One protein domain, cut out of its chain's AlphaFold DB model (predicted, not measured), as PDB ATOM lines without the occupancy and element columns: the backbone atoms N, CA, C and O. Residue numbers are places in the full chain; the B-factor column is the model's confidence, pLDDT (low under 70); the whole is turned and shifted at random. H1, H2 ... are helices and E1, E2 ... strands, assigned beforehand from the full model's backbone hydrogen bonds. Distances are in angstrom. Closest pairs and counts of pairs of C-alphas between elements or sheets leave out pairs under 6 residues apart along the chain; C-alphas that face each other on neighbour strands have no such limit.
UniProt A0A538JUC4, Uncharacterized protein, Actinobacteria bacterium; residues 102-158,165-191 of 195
ATOM      1  N   VAL A 102       7.447  24.155 -49.277       77.56
ATOM      2  CA  VAL A 102       7.534  23.726 -47.875       77.56
ATOM      3  C   VAL A 102       8.181  24.825 -47.031       77.56
ATOM      4  O   VAL A 102       9.278  25.296 -47.325       77.56
ATOM      5  N   LEU A 103       7.503  25.230 -45.957       75.12
ATOM      6  CA  LEU A 103       7.910  26.298 -45.049       75.12
ATOM      7  C   LEU A 103       7.970  25.794 -43.606       75.12
ATOM      8  O   LEU A 103       7.047  25.153 -43.105       75.12
ATOM      9  N   ARG A 104       9.043  26.156 -42.900       79.88
ATOM     10  CA  ARG A 104       9.187  25.914 -41.463       79.88
ATOM     11  C   ARG A 104       8.552  27.068 -40.684       79.88
ATOM     12  O   ARG A 104       9.076  28.179 -40.698       79.88
ATOM     13  N   VAL A 105       7.458  26.799 -39.982       79.75
ATOM     14  CA  VAL A 105       6.670  27.778 -39.220       79.75
ATOM     15  C   VAL A 105       7.067  27.720 -37.736       79.75
ATOM     16  O   VAL A 105       6.858  26.689 -37.094       79.75
ATOM     17  N   PRO A 106       7.649  28.786 -37.154       77.88
ATOM     18  CA  PRO A 106       7.911  28.847 -35.717       77.88
ATOM     19  C   PRO A 106       6.606  28.893 -34.913       77.88
ATOM     20  O   PRO A 106       5.704  29.661 -35.239       77.88
ATOM     21  N   LEU A 107       6.527  28.119 -33.829       78.19
ATOM     22  CA  LEU A 107       5.423  28.142 -32.867       78.19
ATOM     23  C   LEU A 107       5.946  28.499 -31.472       78.19
ATOM     24  O   LEU A 107       7.099  28.225 -31.144       78.19
ATOM     25  N   ALA A 108       5.079  29.029 -30.604       75.75
ATOM     26  CA  ALA A 108       5.445  29.432 -29.239       75.75
ATOM     27  C   ALA A 108       6.071  28.306 -28.383       75.75
ATOM     28  O   ALA A 108       6.809  28.590 -27.444       75.75
ATOM     29  N   GLY A 109       5.786  27.039 -28.709       74.06
ATOM     30  CA  GLY A 109       6.349  25.854 -28.052       74.06
ATOM     31  C   GLY A 109       7.123  24.909 -28.978       74.06
ATOM     32  O   GLY A 109       7.359  23.772 -28.584       74.06
ATOM     33  N   GLY A 110       7.475  25.316 -30.205       79.50
ATOM     34  CA  GLY A 110       8.125  24.411 -31.157       79.50
ATOM     35  C   GLY A 110       8.068  24.871 -32.611       79.50
ATOM     36  O   GLY A 110       8.326  26.030 -32.930       79.50
ATOM     37  N   VAL A 111       7.770  23.929 -33.506       83.00
ATOM     38  CA  VAL A 111       7.810  24.106 -34.962       83.00
ATOM     39  C   VAL A 111       6.635  23.367 -35.594       83.00
ATOM     40  O   VAL A 111       6.272  22.279 -35.147       83.00
ATOM     41  N   ALA A 112       6.086  23.946 -36.655       82.25
ATOM     42  CA  ALA A 112       5.256  23.251 -37.625       82.25
ATOM     43  C   ALA A 112       5.875  23.342 -39.026       82.25
ATOM     44  O   ALA A 112       6.711  24.205 -39.308       82.25
ATOM     45  N   TRP A 113       5.436  22.460 -39.913       82.19
ATOM     46  CA  TRP A 113       5.808  22.424 -41.320       82.19
ATOM     47  C   TRP A 113       4.558  22.670 -42.155       82.19
ATOM     48  O   TRP A 113       3.615  21.882 -42.116       82.19
ATOM     49  N   PHE A 114       4.532  23.787 -42.874       83.62
ATOM     50  CA  PHE A 114       3.477  24.114 -43.826       83.62
ATOM     51  C   PHE A 114       3.913  23.663 -45.220       83.62
ATOM     52  O   PHE A 114       5.019  23.996 -45.641       83.62
ATOM     53  N   LYS A 115       3.055  22.941 -45.940       81.62
ATOM     54  CA  LYS A 115       3.237  22.597 -47.351       81.62
ATOM     55  C   LYS A 115       2.073  23.158 -48.165       81.62
ATOM     56  O   LYS A 115       0.928  22.795 -47.910       81.62
ATOM     57  N   ASP A 116       2.379  24.005 -49.143       83.25
ATOM     58  CA  ASP A 116       1.500  24.294 -50.281       83.25
ATOM     59  C   ASP A 116       1.810  23.245 -51.359       83.25
ATOM     60  O   ASP A 116       2.952  23.137 -51.818       83.25
ATOM     61  N   CYS A 117       0.841  22.391 -51.678       78.69
ATOM     62  CA  CYS A 117       1.055  21.235 -52.540       78.69
ATOM     63  C   CYS A 117       0.964  21.637 -54.019       78.69
ATOM     64  O   CYS A 117       0.035  22.332 -54.442       78.69
ATOM     65  N   ALA A 118       1.882  21.111 -54.835       78.19
ATOM     66  CA  ALA A 118       1.782  21.222 -56.287       78.19
ATOM     67  C   ALA A 118       0.445  20.632 -56.794       78.19
ATOM     68  O   ALA A 118      -0.107  19.725 -56.163       78.19
ATOM     69  N   PRO A 119      -0.076  21.037 -57.971       80.38
ATOM     70  CA  PRO A 119      -1.329  20.491 -58.508       80.38
ATOM     71  C   PRO A 119      -1.361  18.956 -58.625       80.38
ATOM     72  O   PRO A 119      -2.406  18.346 -58.409       80.38
ATOM     73  N   VAL A 120      -0.219  18.317 -58.913       79.50
ATOM     74  CA  VAL A 120      -0.082  16.846 -58.963       79.50
ATOM     75  C   VAL A 120      -0.167  16.186 -57.577       79.50
ATOM     76  O   VAL A 120      -0.558  15.028 -57.468       79.50
ATOM     77  N   GLN A 121       0.112  16.943 -56.514       77.06
ATOM     78  CA  GLN A 121       0.067  16.546 -55.105       77.06
ATOM     79  C   GLN A 121      -1.201  17.019 -54.378       77.06
ATOM     80  O   GLN A 121      -1.306  16.855 -53.166       77.06
ATOM     81  N   ALA A 122      -2.199  17.576 -55.073       79.12
ATOM     82  CA  ALA A 122      -3.405  18.119 -54.431       79.12
ATOM     83  C   ALA A 122      -4.230  17.084 -53.625       79.12
ATOM     84  O   ALA A 122      -5.128  17.451 -52.874       79.12
ATOM     85  N   PHE A 123      -3.915  15.788 -53.744       78.94
ATOM     86  CA  PHE A 123      -4.463  14.720 -52.905       78.94
ATOM     87  C   PHE A 123      -3.832  14.639 -51.498       78.94
ATOM     88  O   PHE A 123      -4.425  14.027 -50.606       78.94
ATOM     89  N   GLU A 124      -2.636  15.203 -51.285       82.62
ATOM     90  CA  GLU A 124      -1.850  15.057 -50.050       82.62
ATOM     91  C   GLU A 124      -2.546  15.574 -48.783       82.62
ATOM     92  O   GLU A 124      -2.467  14.862 -47.777       82.62
ATOM     93  N   PRO A 125      -3.246  16.729 -48.776       87.38
ATOM     94  CA  PRO A 125      -3.916  17.232 -47.575       87.38
ATOM     95  C   PRO A 125      -4.966  16.251 -47.054       87.38
ATOM     96  O   PRO A 125      -4.936  15.857 -45.886       87.38
ATOM     97  N   ARG A 126      -5.839  15.778 -47.954       86.38
ATOM     98  CA  ARG A 126      -6.868  14.782 -47.647       86.38
ATOM     99  C   ARG A 126      -6.255  13.462 -47.197       86.38
ATOM    100  O   ARG A 126      -6.664  12.903 -46.183       86.38
ATOM    101  N   LEU A 127      -5.287  12.951 -47.959       83.31
ATOM    102  CA  LEU A 127      -4.627  11.677 -47.677       83.31
ATOM    103  C   LEU A 127      -3.948  11.695 -46.302       83.31
ATOM    104  O   LEU A 127      -4.117  10.757 -45.528       83.31
ATOM    105  N   SER A 128      -3.223  12.766 -45.989       85.31
ATOM    106  CA  SER A 128      -2.521  12.931 -44.714       85.31
ATOM    107  C   SER A 128      -3.494  13.007 -43.540       85.31
ATOM    108  O   SER A 128      -3.293  12.318 -42.541       85.31
ATOM    109  N   ALA A 129      -4.584  13.771 -43.669       85.75
ATOM    110  CA  ALA A 129      -5.627  13.862 -42.648       85.75
ATOM    111  C   ALA A 129      -6.354  12.523 -42.426       85.75
ATOM    112  O   ALA A 129      -6.547  12.092 -41.286       85.75
ATOM    113  N   GLU A 130      -6.707  11.824 -43.508       88.06
ATOM    114  CA  GLU A 130      -7.310  10.492 -43.461       88.06
ATOM    115  C   GLU A 130      -6.398   9.461 -42.774       88.06
ATOM    116  O   GLU A 130      -6.871   8.674 -41.950       88.06
ATOM    117  N   LEU A 131      -5.100   9.462 -43.098       84.31
ATOM    118  CA  LEU A 131      -4.119   8.564 -42.488       84.31
ATOM    119  C   LEU A 131      -3.861   8.912 -41.022       84.31
ATOM    120  O   LEU A 131      -3.806   8.000 -40.205       84.31
ATOM    121  N   PHE A 132      -3.772  10.195 -40.666       88.06
ATOM    122  CA  PHE A 132      -3.601  10.631 -39.278       88.06
ATOM    123  C   PHE A 132      -4.800  10.258 -38.399       88.06
ATOM    124  O   PHE A 132      -4.619   9.782 -37.284       88.06
ATOM    125  N   SER A 133      -6.022  10.373 -38.928       89.88
ATOM    126  CA  SER A 133      -7.250   9.955 -38.236       89.88
ATOM    127  C   SER A 133      -7.275   8.453 -37.900       89.88
ATOM    128  O   SER A 133      -7.792   8.055 -36.857       89.88
ATOM    129  N   ARG A 134      -6.688   7.605 -38.760       88.88
ATOM    130  CA  ARG A 134      -6.654   6.138 -38.579       88.88
ATOM    131  C   ARG A 134      -5.392   5.622 -37.880       88.88
ATOM    132  O   ARG A 134      -5.455   4.606 -37.193       88.88
ATOM    133  N   TRP A 135      -4.265   6.304 -38.056       83.88
ATOM    134  CA  TRP A 135      -2.933   5.869 -37.632       83.88
ATOM    135  C   TRP A 135      -2.128   7.018 -36.994       83.88
ATOM    136  O   TRP A 135      -1.021   7.314 -37.458       83.88
ATOM    137  N   PRO A 136      -2.638   7.673 -35.932       86.19
ATOM    138  CA  PRO A 136      -2.021   8.879 -35.373       86.19
ATOM    139  C   PRO A 136      -0.582   8.656 -34.880       86.19
ATOM    140  O   PRO A 136       0.244   9.553 -34.997       86.19
ATOM    141  N   ASP A 137      -0.253   7.441 -34.428       83.00
ATOM    142  CA  ASP A 137       1.086   7.059 -33.943       83.00
ATOM    143  C   ASP A 137       2.040   6.572 -35.060       83.00
ATOM    144  O   ASP A 137       3.073   5.952 -34.787       83.00
ATOM    145  N   ARG A 138       1.667   6.741 -36.337       80.56
ATOM    146  CA  ARG A 138       2.417   6.237 -37.509       80.56
ATOM    147  C   ARG A 138       2.748   7.303 -38.545       80.56
ATOM    148  O   ARG A 138       3.511   7.021 -39.465       80.56
ATOM    149  N   VAL A 139       2.167   8.490 -38.427       83.94
ATOM    150  CA  VAL A 139       2.318   9.585 -39.390       83.94
ATOM    151  C   VAL A 139       2.580  10.894 -38.653       83.94
ATOM    152  O   VAL A 139       2.329  10.996 -37.455       83.94
ATOM    153  N   ALA A 140       3.082  11.909 -39.356       84.75
ATOM    154  CA  ALA A 140       3.202  13.245 -38.783       84.75
ATOM    155  C   ALA A 140       1.821  13.783 -38.356       84.75
ATOM    156  O   ALA A 140       0.840  13.662 -39.092       84.75
ATOM    157  N   HIS A 141       1.750  14.390 -37.170       86.44
ATOM    158  CA  HIS A 141       0.508  14.936 -36.621       86.44
ATOM    159  C   HIS A 141       0.006  16.088 -37.502       86.44
ATOM    160  O   HIS A 141       0.696  17.096 -37.658       86.44
ATOM    161  N   VAL A 142      -1.201  15.952 -38.056       88.19
ATOM    162  CA  VAL A 142      -1.838  16.993 -38.878       88.19
ATOM    163  C   VAL A 142      -2.467  18.049 -37.969       88.19
ATOM    164  O   VAL A 142      -3.464  17.784 -37.304       88.19
ATOM    165  N   LEU A 143      -1.880  19.245 -37.940       88.06
ATOM    166  CA  LEU A 143      -2.372  20.396 -37.170       88.06
ATOM    167  C   LEU A 143      -3.487  21.156 -37.908       88.06
ATOM    168  O   LEU A 143      -4.292  21.839 -37.282       88.06
ATOM    169  N   GLY A 144      -3.531  21.043 -39.237       84.50
ATOM    170  CA  GLY A 144      -4.568  21.612 -40.095       84.50
ATOM    171  C   GLY A 144      -4.332  21.254 -41.560       84.50
ATOM    172  O   GLY A 144      -3.214  20.915 -41.943       84.50
ATOM    173  N   HIS A 145      -5.375  21.309 -42.384       89.31
ATOM    174  CA  HIS A 145      -5.290  21.050 -43.821       89.31
ATOM    175  C   HIS A 145      -6.460  21.713 -44.565       89.31
ATOM    176  O   HIS A 145      -7.496  21.992 -43.963       89.31
ATOM    177  N   ASP A 146      -6.310  21.924 -45.872       87.06
ATOM    178  CA  ASP A 146      -7.363  22.429 -46.762       87.06
ATOM    179  C   ASP A 146      -7.250  21.730 -48.123       87.06
ATOM    180  O   ASP A 146      -6.214  21.790 -48.789       87.06
ATOM    181  N   GLU A 147      -8.311  21.029 -48.524       86.00
ATOM    182  CA  GLU A 147      -8.346  20.251 -49.767       86.00
ATOM    183  C   GLU A 147      -8.566  21.132 -51.008       86.00
ATOM    184  O   GLU A 147      -7.991  20.862 -52.060       86.00
ATOM    185  N   GLU A 148      -9.349  22.212 -50.902       82.25
ATOM    186  CA  GLU A 148      -9.624  23.115 -52.031       82.25
ATOM    187  C   GLU A 148      -8.390  23.963 -52.359       82.25
ATOM    188  O   GLU A 148      -7.999  24.149 -53.520       82.25
ATOM    189  N   ARG A 149      -7.732  24.459 -51.307       79.88
ATOM    190  CA  ARG A 149      -6.487  25.223 -51.410       79.88
ATOM    191  C   ARG A 149      -5.254  24.340 -51.525       79.88
ATOM    192  O   ARG A 149      -4.212  24.874 -51.865       79.88
ATOM    193  N   ALA A 150      -5.381  23.027 -51.360       81.75
ATOM    194  CA  ALA A 150      -4.298  22.054 -51.452       81.75
ATOM    195  C   ALA A 150      -3.094  22.357 -50.530       81.75
ATOM    196  O   ALA A 150      -1.953  22.276 -50.972       81.75
ATOM    197  N   TRP A 151      -3.330  22.697 -49.257       88.00
ATOM    198  CA  TRP A 151      -2.246  22.887 -48.278       88.00
ATOM    199  C   TRP A 151      -2.405  22.012 -47.034       88.00
ATOM    200  O   TRP A 151      -3.505  21.589 -46.669       88.00
ATOM    201  N   LEU A 152      -1.281  21.754 -46.369       84.62
ATOM    202  CA  LEU A 152      -1.163  20.905 -45.187       84.62
ATOM    203  C   LEU A 152      -0.252  21.565 -44.139       84.62
ATOM    204  O   LEU A 152       0.791  22.118 -44.478       84.62
ATOM    205  N   LEU A 153      -0.631  21.498 -42.862       87.56
ATOM    206  CA  LEU A 153       0.175  21.941 -41.723       87.56
ATOM    207  C   LEU A 153       0.434  20.751 -40.791       87.56
ATOM    208  O   LEU A 153      -0.494  20.193 -40.203       87.56
ATOM    209  N   LEU A 154       1.701  20.377 -40.646       85.00
ATOM    210  CA  LEU A 154       2.165  19.257 -39.829       85.00
ATOM    211  C   LEU A 154       2.904  19.752 -38.586       85.00
ATOM    212  O   LEU A 154       3.593  20.769 -38.635       85.00
ATOM    213  N   ALA A 155       2.819  19.015 -37.483       86.12
ATOM    214  CA  ALA A 155       3.752  19.180 -36.372       86.12
ATOM    215  C   ALA A 155       5.165  18.722 -36.774       86.12
ATOM    216  O   ALA A 155       5.343  17.978 -37.742       86.12
ATOM    217  N   ASP A 156       6.176  19.139 -36.014       84.50
ATOM    218  CA  ASP A 156       7.533  18.631 -36.201       84.50
ATOM    219  C   ASP A 156       7.610  17.114 -35.948       84.50
ATOM    220  O   ASP A 156       7.272  16.630 -34.869       84.50
ATOM    221  N   ALA A 157       8.062  16.360 -36.954       81.19
ATOM    222  CA  ALA A 157       8.200  14.901 -36.889       81.19
ATOM    223  C   ALA A 157       9.577  14.449 -36.359       81.19
ATOM    224  O   ALA A 157       9.857  13.251 -36.304       81.19
ATOM    225  N   GLY A 158      10.436  15.395 -35.964       83.38
ATOM    226  CA  GLY A 158      11.799  15.146 -35.502       83.38
ATOM    227  C   GLY A 158      12.825  15.071 -36.638       83.38
ATOM    228  O   GLY A 158      12.594  15.514 -37.761       83.38
ATOM    229  N   GLY A 165      23.232   9.693 -42.375       70.25
ATOM    230  CA  GLY A 165      24.113   9.112 -43.405       70.25
ATOM    231  C   GLY A 165      23.699   7.725 -43.920       70.25
ATOM    232  O   GLY A 165      24.508   7.035 -44.533       70.25
ATOM    233  N   ASN A 166      22.442   7.333 -43.686       72.12
ATOM    234  CA  ASN A 166      21.840   6.036 -44.036       72.12
ATOM    235  C   ASN A 166      22.449   4.751 -43.401       72.12
ATOM    236  O   ASN A 166      22.618   3.748 -44.102       72.12
ATOM    237  N   PRO A 167      22.745   4.716 -42.086       78.12
ATOM    238  CA  PRO A 167      22.921   3.455 -41.365       78.12
ATOM    239  C   PRO A 167      21.579   2.687 -41.280       78.12
ATOM    240  O   PRO A 167      20.517   3.312 -41.340       78.12
ATOM    241  N   PRO A 168      21.578   1.347 -41.150       77.94
ATOM    242  CA  PRO A 168      20.345   0.556 -41.082       77.94
ATOM    243  C   PRO A 168      19.587   0.693 -39.750       77.94
ATOM    244  O   PRO A 168      18.374   0.498 -39.724       77.94
ATOM    245  N   GLU A 169      20.257   1.024 -38.645       85.69
ATOM    246  CA  GLU A 169      19.678   0.995 -37.296       85.69
ATOM    247  C   GLU A 169      18.469   1.940 -37.110       85.69
ATOM    248  O   GLU A 169      17.453   1.474 -36.587       85.69
ATOM    249  N   PRO A 170      18.482   3.209 -37.584       77.00
ATOM    250  CA  PRO A 170      17.312   4.091 -37.541       77.00
ATOM    251  C   PRO A 170      16.088   3.566 -38.303       77.00
ATOM    252  O   PRO A 170      14.972   3.990 -38.018       77.00
ATOM    253  N   TRP A 171      16.271   2.645 -39.256       77.25
ATOM    254  CA  TRP A 171      15.184   2.057 -40.041       77.25
ATOM    255  C   TRP A 171      14.524   0.845 -39.365       77.25
ATOM    256  O   TRP A 171      13.378   0.522 -39.686       77.25
ATOM    257  N   LEU A 172      15.196   0.188 -38.410       81.06
ATOM    258  CA  LEU A 172      14.707  -1.046 -37.775       81.06
ATOM    259  C   LEU A 172      13.390  -0.855 -37.005       81.06
ATOM    260  O   LEU A 172      12.573  -1.771 -36.957       81.06
ATOM    261  N   ALA A 173      13.175   0.327 -36.421       79.44
ATOM    262  CA  ALA A 173      11.945   0.670 -35.707       79.44
ATOM    263  C   ALA A 173      10.781   1.103 -36.633       79.44
ATOM    264  O   ALA A 173       9.695   0.534 -36.494       79.44
ATOM    265  N   PRO A 174      10.943   2.056 -37.580       77.31
ATOM    266  CA  PRO A 174       9.838   2.516 -38.424       77.31
ATOM    267  C   PRO A 174       9.441   1.537 -39.540       77.31
ATOM    268  O   PRO A 174       8.261   1.485 -39.878       77.31
ATOM    269  N   LEU A 175      10.357   0.740 -40.116       80.50
ATOM    270  CA  LEU A 175      10.018  -0.120 -41.266       80.50
ATOM    271  C   LEU A 175       8.915  -1.161 -40.973       80.50
ATOM    272  O   LEU A 175       7.988  -1.261 -41.782       80.50
ATOM    273  N   PRO A 176       8.929  -1.908 -39.847       83.25
ATOM    274  CA  PRO A 176       7.829  -2.811 -39.509       83.25
ATOM    275  C   PRO A 176       6.506  -2.067 -39.298       83.25
ATOM    276  O   PRO A 176       5.464  -2.513 -39.768       83.25
ATOM    277  N   GLN A 177       6.548  -0.903 -38.642       79.50
ATOM    278  CA  GLN A 177       5.366  -0.084 -38.352       79.50
ATOM    279  C   GLN A 177       4.716   0.453 -39.635       79.50
ATOM    280  O   GLN A 177       3.494   0.420 -39.781       79.50
ATOM    281  N   TYR A 178       5.540   0.880 -40.591       72.06
ATOM    282  CA  TYR A 178       5.119   1.280 -41.928       72.06
ATOM    283  C   TYR A 178       4.509   0.106 -42.715       72.06
ATOM    284  O   TYR A 178       3.478   0.265 -43.369       72.06
ATOM    285  N   ALA A 179       5.072  -1.103 -42.593       78.06
ATOM    286  CA  ALA A 179       4.520  -2.308 -43.214       78.06
ATOM    287  C   ALA A 179       3.183  -2.774 -42.597       78.06
ATOM    288  O   ALA A 179       2.397  -3.424 -43.293       78.06
ATOM    289  N   GLU A 180       2.909  -2.470 -41.321       84.06
ATOM    290  CA  GLU A 180       1.571  -2.641 -40.727       84.06
ATOM    291  C   GLU A 180       0.582  -1.601 -41.277       84.06
ATOM    292  O   GLU A 180      -0.496  -1.985 -41.728       84.06
ATOM    293  N   LEU A 181       0.956  -0.312 -41.337       81.62
ATOM    294  CA  LEU A 181       0.110   0.749 -41.911       81.62
ATOM    295  C   LEU A 181      -0.291   0.428 -43.358       81.62
ATOM    296  O   LEU A 181      -1.468   0.504 -43.706       81.62
ATOM    297  N   GLN A 182       0.666   0.015 -44.196       80.44
ATOM    298  CA  GLN A 182       0.392  -0.337 -45.593       80.44
ATOM    299  C   GLN A 182      -0.612  -1.490 -45.731       80.44
ATOM    300  O   GLN A 182      -1.477  -1.443 -46.607       80.44
ATOM    301  N   ARG A 183      -0.519  -2.523 -44.884       78.75
ATOM    302  CA  ARG A 183      -1.474  -3.642 -44.885       78.75
ATOM    303  C   ARG A 183      -2.843  -3.211 -44.368       78.75
ATOM    304  O   ARG A 183      -3.846  -3.495 -45.017       78.75
ATOM    305  N   GLY A 184      -2.876  -2.471 -43.262       77.50
ATOM    306  CA  GLY A 184      -4.111  -1.977 -42.663       77.50
ATOM    307  C   GLY A 184      -4.908  -1.056 -43.593       77.50
ATOM    308  O   GLY A 184      -6.123  -1.207 -43.698       77.50
ATOM    309  N   GLU A 185      -4.248  -0.171 -44.349       79.62
ATOM    310  CA  GLU A 185      -4.914   0.666 -45.359       79.62
ATOM    311  C   GLU A 185      -5.491  -0.138 -46.533       79.62
ATOM    312  O   GLU A 185      -6.535   0.231 -47.074       79.62
ATOM    313  N   VAL A 186      -4.856  -1.247 -46.929       73.50
ATOM    314  CA  VAL A 186      -5.414  -2.152 -47.949       73.50
ATOM    315  C   VAL A 186      -6.646  -2.872 -47.402       73.50
ATOM    316  O   VAL A 186      -7.686  -2.882 -48.060       73.50
ATOM    317  N   GLU A 187      -6.580  -3.423 -46.189       67.56
ATOM    318  CA  GLU A 187      -7.710  -4.127 -45.568       67.56
ATOM    319  C   GLU A 187      -8.912  -3.206 -45.302       67.56
ATOM    320  O   GLU A 187     -10.053  -3.584 -45.585       67.56
ATOM    321  N   ALA A 188      -8.665  -1.980 -44.828       62.19
ATOM    322  CA  ALA A 188      -9.698  -0.972 -44.593       62.19
ATOM    323  C   ALA A 188     -10.429  -0.555 -45.881       62.19
ATOM    324  O   ALA A 188     -11.621  -0.262 -45.841       62.19
ATOM    325  N   ARG A 189      -9.742  -0.569 -47.034       59.28
ATOM    326  CA  ARG A 189     -10.322  -0.246 -48.352       59.28
ATOM    327  C   ARG A 189     -11.033  -1.426 -49.020       59.28
ATOM    328  O   ARG A 189     -11.849  -1.207 -49.911       59.28
ATOM    329  N   VAL A 190     -10.730  -2.662 -48.618       49.97
ATOM    330  CA  VAL A 190     -11.339  -3.889 -49.172       49.97
ATOM    331  C   VAL A 190     -12.635  -4.276 -48.453       49.97
ATOM    332  O   VAL A 190     -13.474  -4.960 -49.039       49.97
ATOM    333  N   ARG A 191     -12.841  -3.836 -47.206       39.81
ATOM    334  CA  ARG A 191     -14.082  -4.090 -46.462       39.81
ATOM    335  C   ARG A 191     -15.145  -3.044 -46.852       39.81
ATOM    336  O   ARG A 191     -14.995  -1.887 -46.465       39.81
TER     337      ARG A 191
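What this domain is: This is residues 102 to 158 and 165 to 191 of the 195 residues of an uncharacterized protein of Actinobacteria bacterium (UniProt A0A538JUC4). A twisted antiparallel sheet of four strands has helix H1 over one face, at the E3 and E4 side, and its other face is bare of helices. The long helix H3 lies beyond H1, set off from the sheet and near H1, while short H2 with residues 165 to 173 stands free at the start of H3. The printed part has 84 residues with three named helices and four named strands, in the order E1, E2, H1, E3, E4, H2, H3; the sheet's order is E1, E2, E4, E3, and the class is mixed, helices and strands. The whole is only just loose, close to compact, with a radius of gyration of the C-alphas of 14.5 A and spans of 36 by 31 by 24 A.

How they stand to each other: In the sheet, E1, residues 102 to 107, and E2, residues 110 to 116, form a hairpin at 150 degrees, with N 103 and O 114 2.8 A apart, within hydrogen-bond range. E4, residues 151 to 155, is antiparallel to E2 at 161 degrees, with N 113 and O 154 at 2.8 A. E3, residues 142 to 146, forms a hairpin with E4 at 175 degrees, with N 153 and O 144 at 2.8 A. The edge strands are E1 and E3. The sheet is twisted, its C-alphas lying up to 4.0 A off the best plane. H1, residues 124 to 134, is on one face of the sheet, two layers in all, at a height over the sheet of 8.9 A. It lies over E3 and only just not over E4, on which 2 of its 11 C-alphas fall, and it runs slantwise to the strands, at 40 degrees to E3 on the local plane. The closest C-alphas of H1 and E3 are those of Pro 125 and His 145, 5.5 A apart. E2, H1 and E3 make a split strand-helix-strand unit, two strands running the same way with E4 between them and a right-handed crossover. H3, residues 174 to 190, is not on the sheet; it is near H1, with 6 pairs of C-alphas within 10 A. H2, residues 169 to 172, is not on the sheet and meets H3 only through their link. In H1 and H3 every O i to N i+4 pair is within hydrogen-bond range; H2 is too short for such a pair.

Where its parts are: E2 is the longest strand, 20.2 A from first to last C-alpha, beside E1 at 15.8 A, E4 at 13.8 A and E3 at 11.1 A. E1 begins at C-alpha 102, (7.534, 23.726, -47.875). H1 is 15.3 A long and begins at C-alpha 124, (-1.850, 15.057, -50.050). H2 measures 5.4 A, and H3 24.6 A, ending at C-alpha 190, (-11.339, -3.889, -49.172).

The domain as a whole: The two C-alphas farthest apart, those of Ala 108 and Arg 191, are 42.4 A apart. Residues 159 to 164 are not printed, and C-alphas 158 and 165 are 15.8 A apart across this cut. Of the links that are printed whole, none is long. The mean pLDDT of the printed part is 80.2, and residues 187 to 191 are under 70.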